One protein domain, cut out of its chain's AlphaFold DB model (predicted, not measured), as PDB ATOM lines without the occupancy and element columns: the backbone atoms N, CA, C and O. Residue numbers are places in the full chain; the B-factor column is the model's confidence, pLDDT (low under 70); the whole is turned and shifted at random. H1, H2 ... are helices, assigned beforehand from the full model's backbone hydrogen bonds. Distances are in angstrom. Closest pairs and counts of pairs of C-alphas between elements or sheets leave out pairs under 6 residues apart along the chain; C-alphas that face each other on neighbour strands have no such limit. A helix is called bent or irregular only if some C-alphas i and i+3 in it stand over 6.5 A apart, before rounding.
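This is residues 34 to 82 and 91 to 127 of the 129 residues of an uncharacterized protein of Actinobacteria bacterium (UniProt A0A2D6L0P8). What is the main picture? A long helix, H1, runs along one side of a small helical body, with its first turns kinked away; the shorter H2 and H3 each cross it, and H4 packs on both of them on the side away from H1, closing a ring of contacts. What is it made of? The printed part has 86 residues with four named helices, H1, H2, H3 and H4 along the chain, and no named strand; it is all helix, its packing mostly crossed. How large is it? It is compact, with a radius of gyration of the C-alphas of 12.0 A, and spans 35 by 29 by 22 A.

Where is the first helix? H1, residues 34 to 57, begins at C-alpha 34 (310.862, 371.630, 298.809) and measures 30.6 A from first to last C-alpha. It is irregular, with C-alphas 39 and 42 8.4 A apart, and has a kink of 81 degrees near residue 41. Where are the others? H2 is residues 68 to 77, 14.2 A, and H3 residues 94 to 107, 19.9 A. H4, residues 118 to 125, 10.4 A, ends at C-alpha 125 (309.654, 350.496, 304.642).

What touches H1? H2 does, at a steep tilt of 62 degrees, opposite ways; the closest C-alphas, of His 48 and Leu 68, are 6.5 A apart. H3 touches residues 47 to 55 of H1 alone, at a steep tilt of 50 degrees, opposite ways, closest at the C-alphas of Leu 54 and Ile 100, 6.0 A. What touches H4? H2 does, at a shallow tilt of 30 degrees, opposite ways, closest at the C-alphas of Asp 70 and Phe 124, 6.7 A. H3 touches it about perpendicular, at 85 degrees, closest at the C-alphas of Glu 98 and Ile 118, 6.5 A. Which backbones are complete? Every O i to N i+4 pair is within hydrogen-bond range in H2, H3 and H4, and 18 of 20 are in H1.

Is there a cut? Residues 83 to 90 are not printed, and C-alphas 82 and 91 are 18.3 A apart. Where is confidence low? Residues 79 to 82 and 91 have pLDDT under 70.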
ATOM      1  N   ASP A  34     309.955 371.239 299.889       84.81
ATOM      2  CA  ASP A  34     310.862 371.630 298.809       84.81
ATOM      3  C   ASP A  34     312.049 372.455 299.337       84.81
ATOM      4  O   ASP A  34     313.191 372.166 298.984       84.81
ATOM      5  N   ASP A  35     311.814 373.404 300.254       87.06
ATOM      6  CA  ASP A  35     312.886 374.183 300.896       87.06
ATOM      7  C   ASP A  35     313.809 373.273 301.725       87.06
ATOM      8  O   ASP A  35     315.034 373.414 301.705       87.06
ATOM      9  N   PHE A  36     313.222 372.292 302.421       87.12
ATOM     10  CA  PHE A  36     313.960 371.269 303.159       87.12
ATOM     11  C   PHE A  36     314.828 370.408 302.240       87.12
ATOM     12  O   PHE A  36     315.998 370.149 302.541       87.12
ATOM     13  N   TYR A  37     314.269 369.956 301.116       88.56
ATOM     14  CA  TYR A  37     315.016 369.181 300.138       88.56
ATOM     15  C   TYR A  37     316.167 369.996 299.549       88.56
ATOM     16  O   TYR A  37     317.278 369.479 299.464       88.56
ATOM     17  N   ASP A  38     315.949 371.263 299.205       88.19
ATOM     18  CA  ASP A  38     316.998 372.116 298.649       88.19
ATOM     19  C   ASP A  38     318.144 372.350 299.653       88.19
ATOM     20  O   ASP A  38     319.319 372.261 299.281       88.19
ATOM     21  N   GLU A  39     317.835 372.561 300.937       89.19
ATOM     22  CA  GLU A  39     318.842 372.778 301.987       89.19
ATOM     23  C   GLU A  39     319.658 371.512 302.320       89.19
ATOM     24  O   GLU A  39     320.867 371.580 302.584       89.19
ATOM     25  N   PHE A  40     319.015 370.341 302.310       87.44
ATOM     26  CA  PHE A  40     319.617 369.080 302.757       87.44
ATOM     27  C   PHE A  40     319.826 368.044 301.647       87.44
ATOM     28  O   PHE A  40     320.198 366.914 301.963       87.44
ATOM     29  N   SER A  41     319.663 368.414 300.375       90.12
ATOM     30  CA  SER A  41     319.688 367.506 299.212       90.12
ATOM     31  C   SER A  41     320.839 366.498 299.247       90.12
ATOM     32  O   SER A  41     320.596 365.293 299.284       90.12
ATOM     33  N   ASP A  42     322.088 366.965 299.305       90.69
ATOM     34  CA  ASP A  42     323.275 366.100 299.320       90.69
ATOM     35  C   ASP A  42     323.261 365.089 300.479       90.69
ATOM     36  O   ASP A  42     323.626 363.922 300.308       90.69
ATOM     37  N   GLU A  43     322.818 365.517 301.665       90.31
ATOM     38  CA  GLU A  43     322.756 364.649 302.842       90.31
ATOM     39  C   GLU A  43     321.604 363.646 302.723       90.31
ATOM     40  O   GLU A  43     321.788 362.470 303.022       90.31
ATOM     41  N   LEU A  44     320.444 364.072 302.215       90.69
ATOM     42  CA  LEU A  44     319.288 363.206 301.982       90.69
ATOM     43  C   LEU A  44     319.616 362.106 300.968       90.69
ATOM     44  O   LEU A  44     319.342 360.935 301.227       90.69
ATOM     45  N   HIS A  45     320.275 362.449 299.857       91.31
ATOM     46  CA  HIS A  45     320.745 361.469 298.869       91.31
ATOM     47  C   HIS A  45     321.761 360.496 299.471       91.31
ATOM     48  O   HIS A  45     321.681 359.286 299.247       91.31
ATOM     49  N   ARG A  46     322.702 360.999 300.276       91.88
ATOM     50  CA  ARG A  46     323.695 360.162 300.956       91.88
ATOM     51  C   ARG A  46     323.044 359.193 301.948       91.88
ATOM     52  O   ARG A  46     323.347 358.001 301.915       91.88
ATOM     53  N   LEU A  47     322.166 359.686 302.820       90.75
ATOM     54  CA  LEU A  47     321.461 358.884 303.823       90.75
ATOM     55  C   LEU A  47     320.524 357.864 303.170       90.75
ATOM     56  O   LEU A  47     320.456 356.711 303.606       90.75
ATOM     57  N   HIS A  48     319.860 358.241 302.077       91.94
ATOM     58  CA  HIS A  48     319.051 357.319 301.287       91.94
ATOM     59  C   HIS A  48     319.904 356.203 300.670       91.94
ATOM     60  O   HIS A  48     319.550 355.031 300.795       91.94
ATOM     61  N   GLY A  49     321.076 356.524 300.114       92.31
ATOM     62  CA  GLY A  49     322.017 355.525 299.593       92.31
ATOM     63  C   GLY A  49     322.546 354.562 300.665       92.31
ATOM     64  O   GLY A  49     322.666 353.356 300.423       92.31
ATOM     65  N   ILE A  50     322.802 355.059 301.880       91.88
ATOM     66  CA  ILE A  50     323.152 354.211 303.031       91.88
ATOM     67  C   ILE A  50     321.984 353.287 303.371       91.88
ATOM     68  O   ILE A  50     322.181 352.088 303.542       91.88
ATOM     69  N   THR A  51     320.763 353.816 303.403       90.81
ATOM     70  CA  THR A  51     319.559 353.027 303.693       90.81
ATOM     71  C   THR A  51     319.364 351.921 302.657       90.81
ATOM     72  O   THR A  51     319.127 350.778 303.032       90.81
ATOM     73  N   GLN A  52     319.540 352.216 301.366       91.56
ATOM     74  CA  GLN A  52     319.497 351.210 300.300       91.56
ATOM     75  C   GLN A  52     320.557 350.123 300.488       91.56
ATOM     76  O   GLN A  52     320.246 348.941 300.371       91.56
ATOM     77  N   THR A  53     321.785 350.508 300.837       92.12
ATOM     78  CA  THR A  53     322.877 349.556 301.090       92.12
ATOM     79  C   THR A  53     322.565 348.657 302.288       92.12
ATOM     80  O   THR A  53     322.722 347.445 302.211       92.12
ATOM     81  N   LEU A  54     322.047 349.221 303.381       91.00
ATOM     82  CA  LEU A  54     321.693 348.443 304.570       91.00
ATOM     83  C   LEU A  54     320.482 347.524 304.329       91.00
ATOM     84  O   LEU A  54     320.427 346.423 304.872       91.00
ATOM     85  N   VAL A  55     319.523 347.945 303.498       89.69
ATOM     86  CA  VAL A  55     318.400 347.100 303.050       89.69
ATOM     87  C   VAL A  55     318.898 345.952 302.163       89.69
ATOM     88  O   VAL A  55     318.416 344.826 302.319       89.69
ATOM     89  N   HIS A  56     319.878 346.210 301.289       90.25
ATOM     90  CA  HIS A  56     320.566 345.184 300.498       90.25
ATOM     91  C   HIS A  56     321.258 344.156 301.393       90.25
ATOM     92  O   HIS A  56     320.991 342.959 301.281       90.25
ATOM     93  N   ASP A  57     322.067 344.623 302.343       90.19
ATOM     94  CA  ASP A  57     322.816 343.772 303.271       90.19
ATOM     95  C   ASP A  57     321.899 342.939 304.182       90.19
ATOM     96  O   ASP A  57     322.230 341.812 304.555       90.19
ATOM     97  N   ALA A  58     320.713 343.458 304.508       86.75
ATOM     98  CA  ALA A  58     319.691 342.745 305.271       86.75
ATOM     99  C   ALA A  58     318.866 341.744 304.431       86.75
ATOM    100  O   ALA A  58     317.968 341.102 304.978       86.75
ATOM    101  N   PHE A  59     319.149 341.602 303.128       86.12
ATOM    102  CA  PHE A  59     318.388 340.795 302.163       86.12
ATOM    103  C   PHE A  59     316.906 341.191 302.051       86.12
ATOM    104  O   PHE A  59     316.045 340.368 301.734       86.12
ATOM    105  N   LEU A  60     316.596 342.466 302.300       85.56
ATOM    106  CA  LEU A  60     315.228 342.983 302.328       85.56
ATOM    107  C   LEU A  60     314.780 343.631 301.013       85.56
ATOM    108  O   LEU A  60     313.632 344.052 300.912       85.56
ATOM    109  N   GLU A  61     315.633 343.683 299.990       83.38
ATOM    110  CA  GLU A  61     315.342 344.370 298.717       83.38
ATOM    111  C   GLU A  61     314.128 343.828 297.966       83.38
ATOM    112  O   GLU A  61     313.486 344.540 297.194       83.38
ATOM    113  N   HIS A  62     313.837 342.539 298.146       81.44
ATOM    114  CA  HIS A  62     312.691 341.898 297.512       81.44
ATOM    115  C   HIS A  62     311.372 342.242 298.210       81.44
ATOM    116  O   HIS A  62     310.313 342.103 297.601       81.44
ATOM    117  N   THR A  63     311.442 342.694 299.462       81.25
ATOM    118  CA  THR A  63     310.282 342.984 300.309       81.25
ATOM    119  C   THR A  63     310.031 344.484 300.408       81.25
ATOM    120  O   THR A  63     308.886 344.919 300.324       81.25
ATOM    121  N   TYR A  64     311.093 345.278 300.559       82.00
ATOM    122  CA  TYR A  64     311.020 346.721 300.761       82.00
ATOM    123  C   TYR A  64     311.806 347.452 299.682       82.00
ATOM    124  O   TYR A  64     312.954 347.117 299.383       82.00
ATOM    125  N   ARG A  65     311.188 348.492 299.118       83.06
ATOM    126  CA  ARG A  65     311.807 349.342 298.100       83.06
ATOM    127  C   ARG A  65     311.678 350.814 298.485       83.06
ATOM    128  O   ARG A  65     310.806 351.495 297.955       83.06
ATOM    129  N   PRO A  66     312.540 351.316 299.384       81.69
ATOM    130  CA  PRO A  66     312.471 352.705 299.817       81.69
ATOM    131  C   PRO A  66     312.756 353.648 298.644       81.69
ATOM    132  O   PRO A  66     313.852 353.628 298.069       81.69
ATOM    133  N   THR A  67     311.786 354.487 298.280       88.69
ATOM    134  CA  THR A  67     312.021 355.565 297.312       88.69
ATOM    135  C   THR A  67     312.615 356.784 298.010       88.69
ATOM    136  O   THR A  67     312.528 356.921 299.229       88.69
ATOM    137  N   LEU A  68     313.277 357.652 297.243       88.00
ATOM    138  CA  LEU A  68     313.848 358.883 297.787       88.00
ATOM    139  C   LEU A  68     312.742 359.822 298.292       88.00
ATOM    140  O   LEU A  68     312.892 360.392 299.362       88.00
ATOM    141  N   SER A  69     311.622 359.927 297.565       86.44
ATOM    142  CA  SER A  69     310.471 360.751 297.969       86.44
ATOM    143  C   SER A  69     309.944 360.323 299.338       86.44
ATOM    144  O   SER A  69     309.918 361.132 300.256       86.44
ATOM    145  N   ASP A  70     309.669 359.025 299.502       86.19
ATOM    146  CA  ASP A  70     309.174 358.453 300.760       86.19
ATOM    147  C   ASP A  70     310.137 358.706 301.937       86.19
ATOM    148  O   ASP A  70     309.727 358.769 303.098       86.19
ATOM    149  N   PHE A  71     311.442 358.785 301.646       88.62
ATOM    150  CA  PHE A  71     312.483 359.020 302.642       88.62
ATOM    151  C   PHE A  71     312.552 360.494 303.049       88.62
ATOM    152  O   PHE A  71     312.728 360.798 304.225       88.62
ATOM    153  N   ILE A  72     312.378 361.407 302.092       88.44
ATOM    154  CA  ILE A  72     312.277 362.843 302.369       88.44
ATOM    155  C   ILE A  72     311.042 363.106 303.231       88.44
ATOM    156  O   ILE A  72     311.159 363.783 304.249       88.44
ATOM    157  N   ASP A  73     309.905 362.495 302.887       85.94
ATOM    158  CA  ASP A  73     308.666 362.595 303.662       85.94
ATOM    159  C   ASP A  73     308.870 362.113 305.107       85.94
ATOM    160  O   ASP A  73     308.471 362.791 306.055       85.94
ATOM    161  N   LEU A  74     309.570 360.987 305.297       85.38
ATOM    162  CA  LEU A  74     309.938 360.477 306.621       85.38
ATOM    163  C   LEU A  74     310.774 361.483 307.428       85.38
ATOM    164  O   LEU A  74     310.497 361.705 308.607       85.38
ATOM    165  N   CYS A  75     311.799 362.076 306.813       86.44
ATOM    166  CA  CYS A  75     312.682 363.039 307.474       86.44
ATOM    167  C   CYS A  75     312.005 364.386 307.758       86.44
ATOM    168  O   CYS A  75     312.349 365.041 308.744       86.44
ATOM    169  N   PHE A  76     311.068 364.802 306.905       84.38
ATOM    170  CA  PHE A  76     310.377 366.081 307.020       84.38
ATOM    171  C   PHE A  76     309.224 366.017 308.020       84.38
ATOM    172  O   PHE A  76     309.192 366.789 308.975       84.38
ATOM    173  N   TYR A  77     308.297 365.074 307.838       82.12
ATOM    174  CA  TYR A  77     307.129 364.954 308.709       82.12
ATOM    175  C   TYR A  77     307.468 364.338 310.061       82.12
ATOM    176  O   TYR A  77     306.710 364.538 311.007       82.12
ATOM    177  N   GLN A  78     308.579 363.591 310.143       72.44
ATOM    178  CA  GLN A  78     309.059 362.934 311.365       72.44
ATOM    179  C   GLN A  78     307.917 362.254 312.123       72.44
ATOM    180  O   GLN A  78     307.890 362.344 313.345       72.44
ATOM    181  N   PHE A  79     306.975 361.661 311.362       65.25
ATOM    182  CA  PHE A  79     305.608 361.301 311.752       65.25
ATOM    183  C   PHE A  79     305.419 361.315 313.271       65.25
ATOM    184  O   PHE A  79     305.901 360.419 313.958       65.25
ATOM    185  N   GLU A  80     304.781 362.344 313.826       58.75
ATOM    186  CA  GLU A  80     304.509 362.339 315.265       58.75
ATOM    187  C   GLU A  80     303.745 361.056 315.625       58.75
ATOM    188  O   GLU A  80     302.945 360.580 314.814       58.75
ATOM    189  N   ASP A  81     304.042 360.464 316.790       55.75
ATOM    190  CA  ASP A  81     303.373 359.256 317.289       55.75
ATOM    191  C   ASP A  81     301.859 359.488 317.273       55.75
ATOM    192  O   ASP A  81     301.303 360.068 318.205       55.75
ATOM    193  N   ASP A  82     301.189 359.077 316.194       59.06
ATOM    194  CA  ASP A  82     299.744 359.166 316.097       59.06
ATOM    195  C   ASP A  82     299.171 358.140 317.083       59.06
ATOM    196  O   ASP A  82     299.287 356.930 316.849       59.06
ATOM    197  N   CYS A  91     306.338 343.330 312.009       67.19
ATOM    198  CA  CYS A  91     307.290 343.261 310.927       67.19
ATOM    199  C   CYS A  91     308.134 342.026 311.206       67.19
ATOM    200  O   CYS A  91     308.870 342.001 312.194       67.19
ATOM    201  N   GLU A  92     308.056 341.020 310.332       75.06
ATOM    202  CA  GLU A  92     308.892 339.810 310.412       75.06
ATOM    203  C   GLU A  92     310.390 340.157 310.539       75.06
ATOM    204  O   GLU A  92     311.175 339.398 311.105       75.06
ATOM    205  N   HIS A  93     310.776 341.352 310.076       78.19
ATOM    206  CA  HIS A  93     312.140 341.867 310.065       78.19
ATOM    207  C   HIS A  93     312.357 343.082 310.982       78.19
ATOM    208  O   HIS A  93     313.235 343.903 310.713       78.19
ATOM    209  N   ARG A  94     311.600 343.209 312.085       84.44
ATOM    210  CA  ARG A  94     311.733 344.331 313.037       84.44
ATOM    211  C   ARG A  94     313.172 344.552 313.513       84.44
ATOM    212  O   ARG A  94     313.647 345.678 313.475       84.44
ATOM    213  N   SER A  95     313.897 343.492 313.871       86.38
ATOM    214  CA  SER A  95     315.299 343.602 314.306       86.38
ATOM    215  C   SER A  95     316.231 344.138 313.213       86.38
ATOM    216  O   SER A  95     317.172 344.870 313.510       86.38
ATOM    217  N   ASN A  96     315.960 343.822 311.943       88.12
ATOM    218  CA  ASN A  96     316.725 344.379 310.827       88.12
ATOM    219  C   ASN A  96     316.399 345.866 310.651       88.12
ATOM    220  O   ASN A  96     317.306 346.666 310.458       88.12
ATOM    221  N   ALA A  97     315.125 346.250 310.770       86.88
ATOM    222  CA  ALA A  97     314.708 347.650 310.714       86.88
ATOM    223  C   ALA A  97     315.333 348.483 311.851       86.88
ATOM    224  O   ALA A  97     315.835 349.577 311.602       86.88
ATOM    225  N   GLU A  98     315.386 347.940 313.072       88.31
ATOM    226  CA  GLU A  98     316.086 348.542 314.216       88.31
ATOM    227  C   GLU A  98     317.579 348.737 313.926       88.31
ATOM    228  O   GLU A  98     318.127 349.819 314.155       88.31
ATOM    229  N   TYR A  99     318.238 347.714 313.372       89.81
ATOM    230  CA  TYR A  99     319.643 347.800 312.985       89.81
ATOM    231  C   TYR A  99     319.880 348.885 311.929       89.81
ATOM    232  O   TYR A  99     320.791 349.704 312.088       89.81
ATOM    233  N   ILE A 100     319.036 348.938 310.895       90.12
ATOM    234  CA  ILE A 100     319.123 349.939 309.830       90.12
ATOM    235  C   ILE A 100     318.970 351.346 310.419       90.12
ATOM    236  O   ILE A 100     319.834 352.188 310.187       90.12
ATOM    237  N   LEU A 101     317.944 351.591 311.241       89.38
ATOM    238  CA  LEU A 101     317.703 352.899 311.856       89.38
ATOM    239  C   LEU A 101     318.840 353.312 312.808       89.38
ATOM    240  O   LEU A 101     319.283 354.463 312.801       89.38
ATOM    241  N   SER A 102     319.369 352.374 313.599       89.25
ATOM    242  CA  SER A 102     320.516 352.639 314.480       89.25
ATOM    243  C   SER A 102     321.789 352.986 313.695       89.25
ATOM    244  O   SER A 102     322.531 353.891 314.070       89.25
ATOM    245  N   SER A 103     322.019 352.325 312.560       89.00
ATOM    246  CA  SER A 103     323.180 352.582 311.704       89.00
ATOM    247  C   SER A 103     323.027 353.893 310.930       89.00
ATOM    248  O   SER A 103     323.997 354.635 310.748       89.00
ATOM    249  N   LEU A 104     321.800 354.207 310.515       88.38
ATOM    250  CA  LEU A 104     321.454 355.445 309.831       88.38
ATOM    251  C   LEU A 104     321.620 356.648 310.765       88.38
ATOM    252  O   LEU A 104     322.309 357.598 310.412       88.38
ATOM    253  N   SER A 105     321.086 356.567 311.987       87.06
ATOM    254  CA  SER A 105     321.242 357.617 313.006       87.06
ATOM    255  C   SER A 105     322.698 357.828 313.439       87.06
ATOM    256  O   SER A 105     323.082 358.952 313.748       87.06
ATOM    257  N   ALA A 106     323.538 356.787 313.410       87.75
ATOM    258  CA  ALA A 106     324.979 356.925 313.633       87.75
ATOM    259  C   ALA A 106     325.710 357.617 312.466       87.75
ATOM    260  O   ALA A 106     326.761 358.225 312.670       87.75
ATOM    261  N   SER A 107     325.168 357.511 311.252       86.88
ATOM    262  CA  SER A 107     325.755 358.071 310.028       86.88
ATOM    263  C   SER A 107     325.249 359.477 309.697       86.88
ATOM    264  O   SER A 107     325.761 360.076 308.755       86.88
ATOM    265  N   ASP A 108     324.279 359.988 310.459       87.38
ATOM    266  CA  ASP A 108     323.602 361.266 310.255       87.38
ATOM    267  C   ASP A 108     324.235 362.389 311.108       87.38
ATOM    268  O   ASP A 108     323.954 362.503 312.308       87.38
ATOM    269  N   PRO A 109     325.087 363.252 310.518       79.50
ATOM    270  CA  PRO A 109     325.725 364.353 311.237       79.50
ATOM    271  C   PRO A 109     324.771 365.520 311.520       79.50
ATOM    272  O   PRO A 109     325.084 366.363 312.360       79.50
ATOM    273  N   LYS A 110     323.643 365.606 310.802       81.75
ATOM    274  CA  LYS A 110     322.695 366.728 310.863       81.75
ATOM    275  C   LYS A 110     321.453 366.414 311.703       81.75
ATOM    276  O   LYS A 110     320.638 367.305 311.920       81.75
ATOM    277  N   HIS A 111     321.348 365.193 312.231       83.00
ATOM    278  CA  HIS A 111     320.250 364.732 313.084       83.00
ATOM    279  C   HIS A 111     318.861 364.807 312.420       83.00
ATOM    280  O   HIS A 111     317.855 364.944 313.115       83.00
ATOM    281  N   LEU A 112     318.808 364.665 311.094       80.81
ATOM    282  CA  LEU A 112     317.585 364.601 310.291       80.81
ATOM    283  C   LEU A 112     316.693 363.404 310.658       80.81
ATOM    284  O   LEU A 112     315.478 363.470 310.508       80.81
ATOM    285  N   VAL A 113     317.277 362.311 311.161       80.50
ATOM    286  CA  VAL A 113     316.557 361.061 311.480       80.50
ATOM    287  C   VAL A 113     316.358 360.875 312.993       80.50
ATOM    288  O   VAL A 113     315.825 359.871 313.453       80.50
ATOM    289  N   LYS A 114     316.779 361.842 313.815       77.31
ATOM    290  CA  LYS A 114     316.850 361.679 315.277       77.31
ATOM    291  C   LYS A 114     315.494 361.431 315.945       77.31
ATOM    292  O   LYS A 114     315.437 360.716 316.942       77.31
ATOM    293  N   ASN A 115     314.435 362.032 315.414       79.12
ATOM    294  CA  ASN A 115     313.091 361.941 315.985       79.12
ATOM    295  C   ASN A 115     312.255 360.815 315.360       79.12
ATOM    296  O   ASN A 115     311.115 360.605 315.758       79.12
ATOM    297  N   VAL A 116     312.807 360.077 314.391       83.31
ATOM    298  CA  VAL A 116     312.086 358.997 313.721       83.31
ATOM    299  C   VAL A 116     311.983 357.799 314.664       83.31
ATOM    300  O   VAL A 116     312.990 357.209 315.060       83.31
ATOM    301  N   THR A 117     310.755 357.418 315.012       84.81
ATOM    302  CA  THR A 117     310.491 356.193 315.774       84.81
ATOM    303  C   THR A 117     310.618 354.956 314.883       84.81
ATOM    304  O   THR A 117     310.483 355.014 313.656       84.81
ATOM    305  N   ILE A 118     310.870 353.798 315.502       83.81
ATOM    306  CA  ILE A 118     310.997 352.531 314.770       83.81
ATOM    307  C   ILE A 118     309.711 352.176 314.026       83.81
ATOM    308  O   ILE A 118     309.772 351.653 312.917       83.81
ATOM    309  N   ASP A 119     308.554 352.481 314.608       81.69
ATOM    310  CA  ASP A 119     307.261 352.148 314.019       81.69
ATOM    311  C   ASP A 119     307.003 352.977 312.755       81.69
ATOM    312  O   ASP A 119     306.574 352.434 311.735       81.69
ATOM    313  N   ASN A 120     307.392 354.254 312.759       80.50
ATOM    314  CA  ASN A 120     307.349 355.103 311.570       80.50
ATOM    315  C   ASN A 120     308.339 354.654 310.499       80.50
ATOM    316  O   ASN A 120     308.005 354.629 309.316       80.50
ATOM    317  N   PHE A 121     309.533 354.217 310.903       84.69
ATOM    318  CA  PHE A 121     310.493 353.640 309.969       84.69
ATOM    319  C   PHE A 121     309.976 352.335 309.337       84.69
ATOM    320  O   PHE A 121     310.177 352.083 308.150       84.69
ATOM    321  N   ILE A 122     309.250 351.507 310.089       83.75
ATOM    322  CA  ILE A 122     308.610 350.299 309.551       83.75
ATOM    323  C   ILE A 122     307.471 350.660 308.588       83.75
ATOM    324  O   ILE A 122     307.333 350.006 307.551       83.75
ATOM    325  N   ARG A 123     306.679 351.701 308.880       79.44
ATOM    326  CA  ARG A 123     305.643 352.211 307.959       79.44
ATOM    327  C   ARG A 123     306.237 352.710 306.652       79.44
ATOM    328  O   ARG A 123     305.749 352.326 305.589       79.44
ATOM    329  N   PHE A 124     307.330 353.462 306.748       82.44
ATOM    330  CA  PHE A 124     308.138 353.884 305.611       82.44
ATOM    331  C   PHE A 124     308.577 352.697 304.756       82.44
ATOM    332  O   PHE A 124     308.315 352.667 303.555       82.44
ATOM    333  N   LEU A 125     309.190 351.679 305.369       81.75
ATOM    334  CA  LEU A 125     309.654 350.496 304.642       81.75
ATOM    335  C   LEU A 125     308.510 349.770 303.924       81.75
ATOM    336  O   LEU A 125     308.693 349.273 302.814       81.75
ATOM    337  N   LYS A 126     307.326 349.731 304.541       77.12
ATOM    338  CA  LYS A 126     306.122 349.115 303.975       77.12
ATOM    339  C   LYS A 126     305.392 349.999 302.956       77.12
ATOM    340  O   LYS A 126     304.426 349.515 302.370       77.12
ATOM    341  N   GLN A 127     305.828 351.246 302.747       70.56
ATOM    342  CA  GLN A 127     305.164 352.246 301.898       70.56
ATOM    343  C   GLN A 127     303.671 352.408 302.225       70.56
ATOM    344  O   GLN A 127     302.836 352.583 301.337       70.56
TER     345      GLN A 127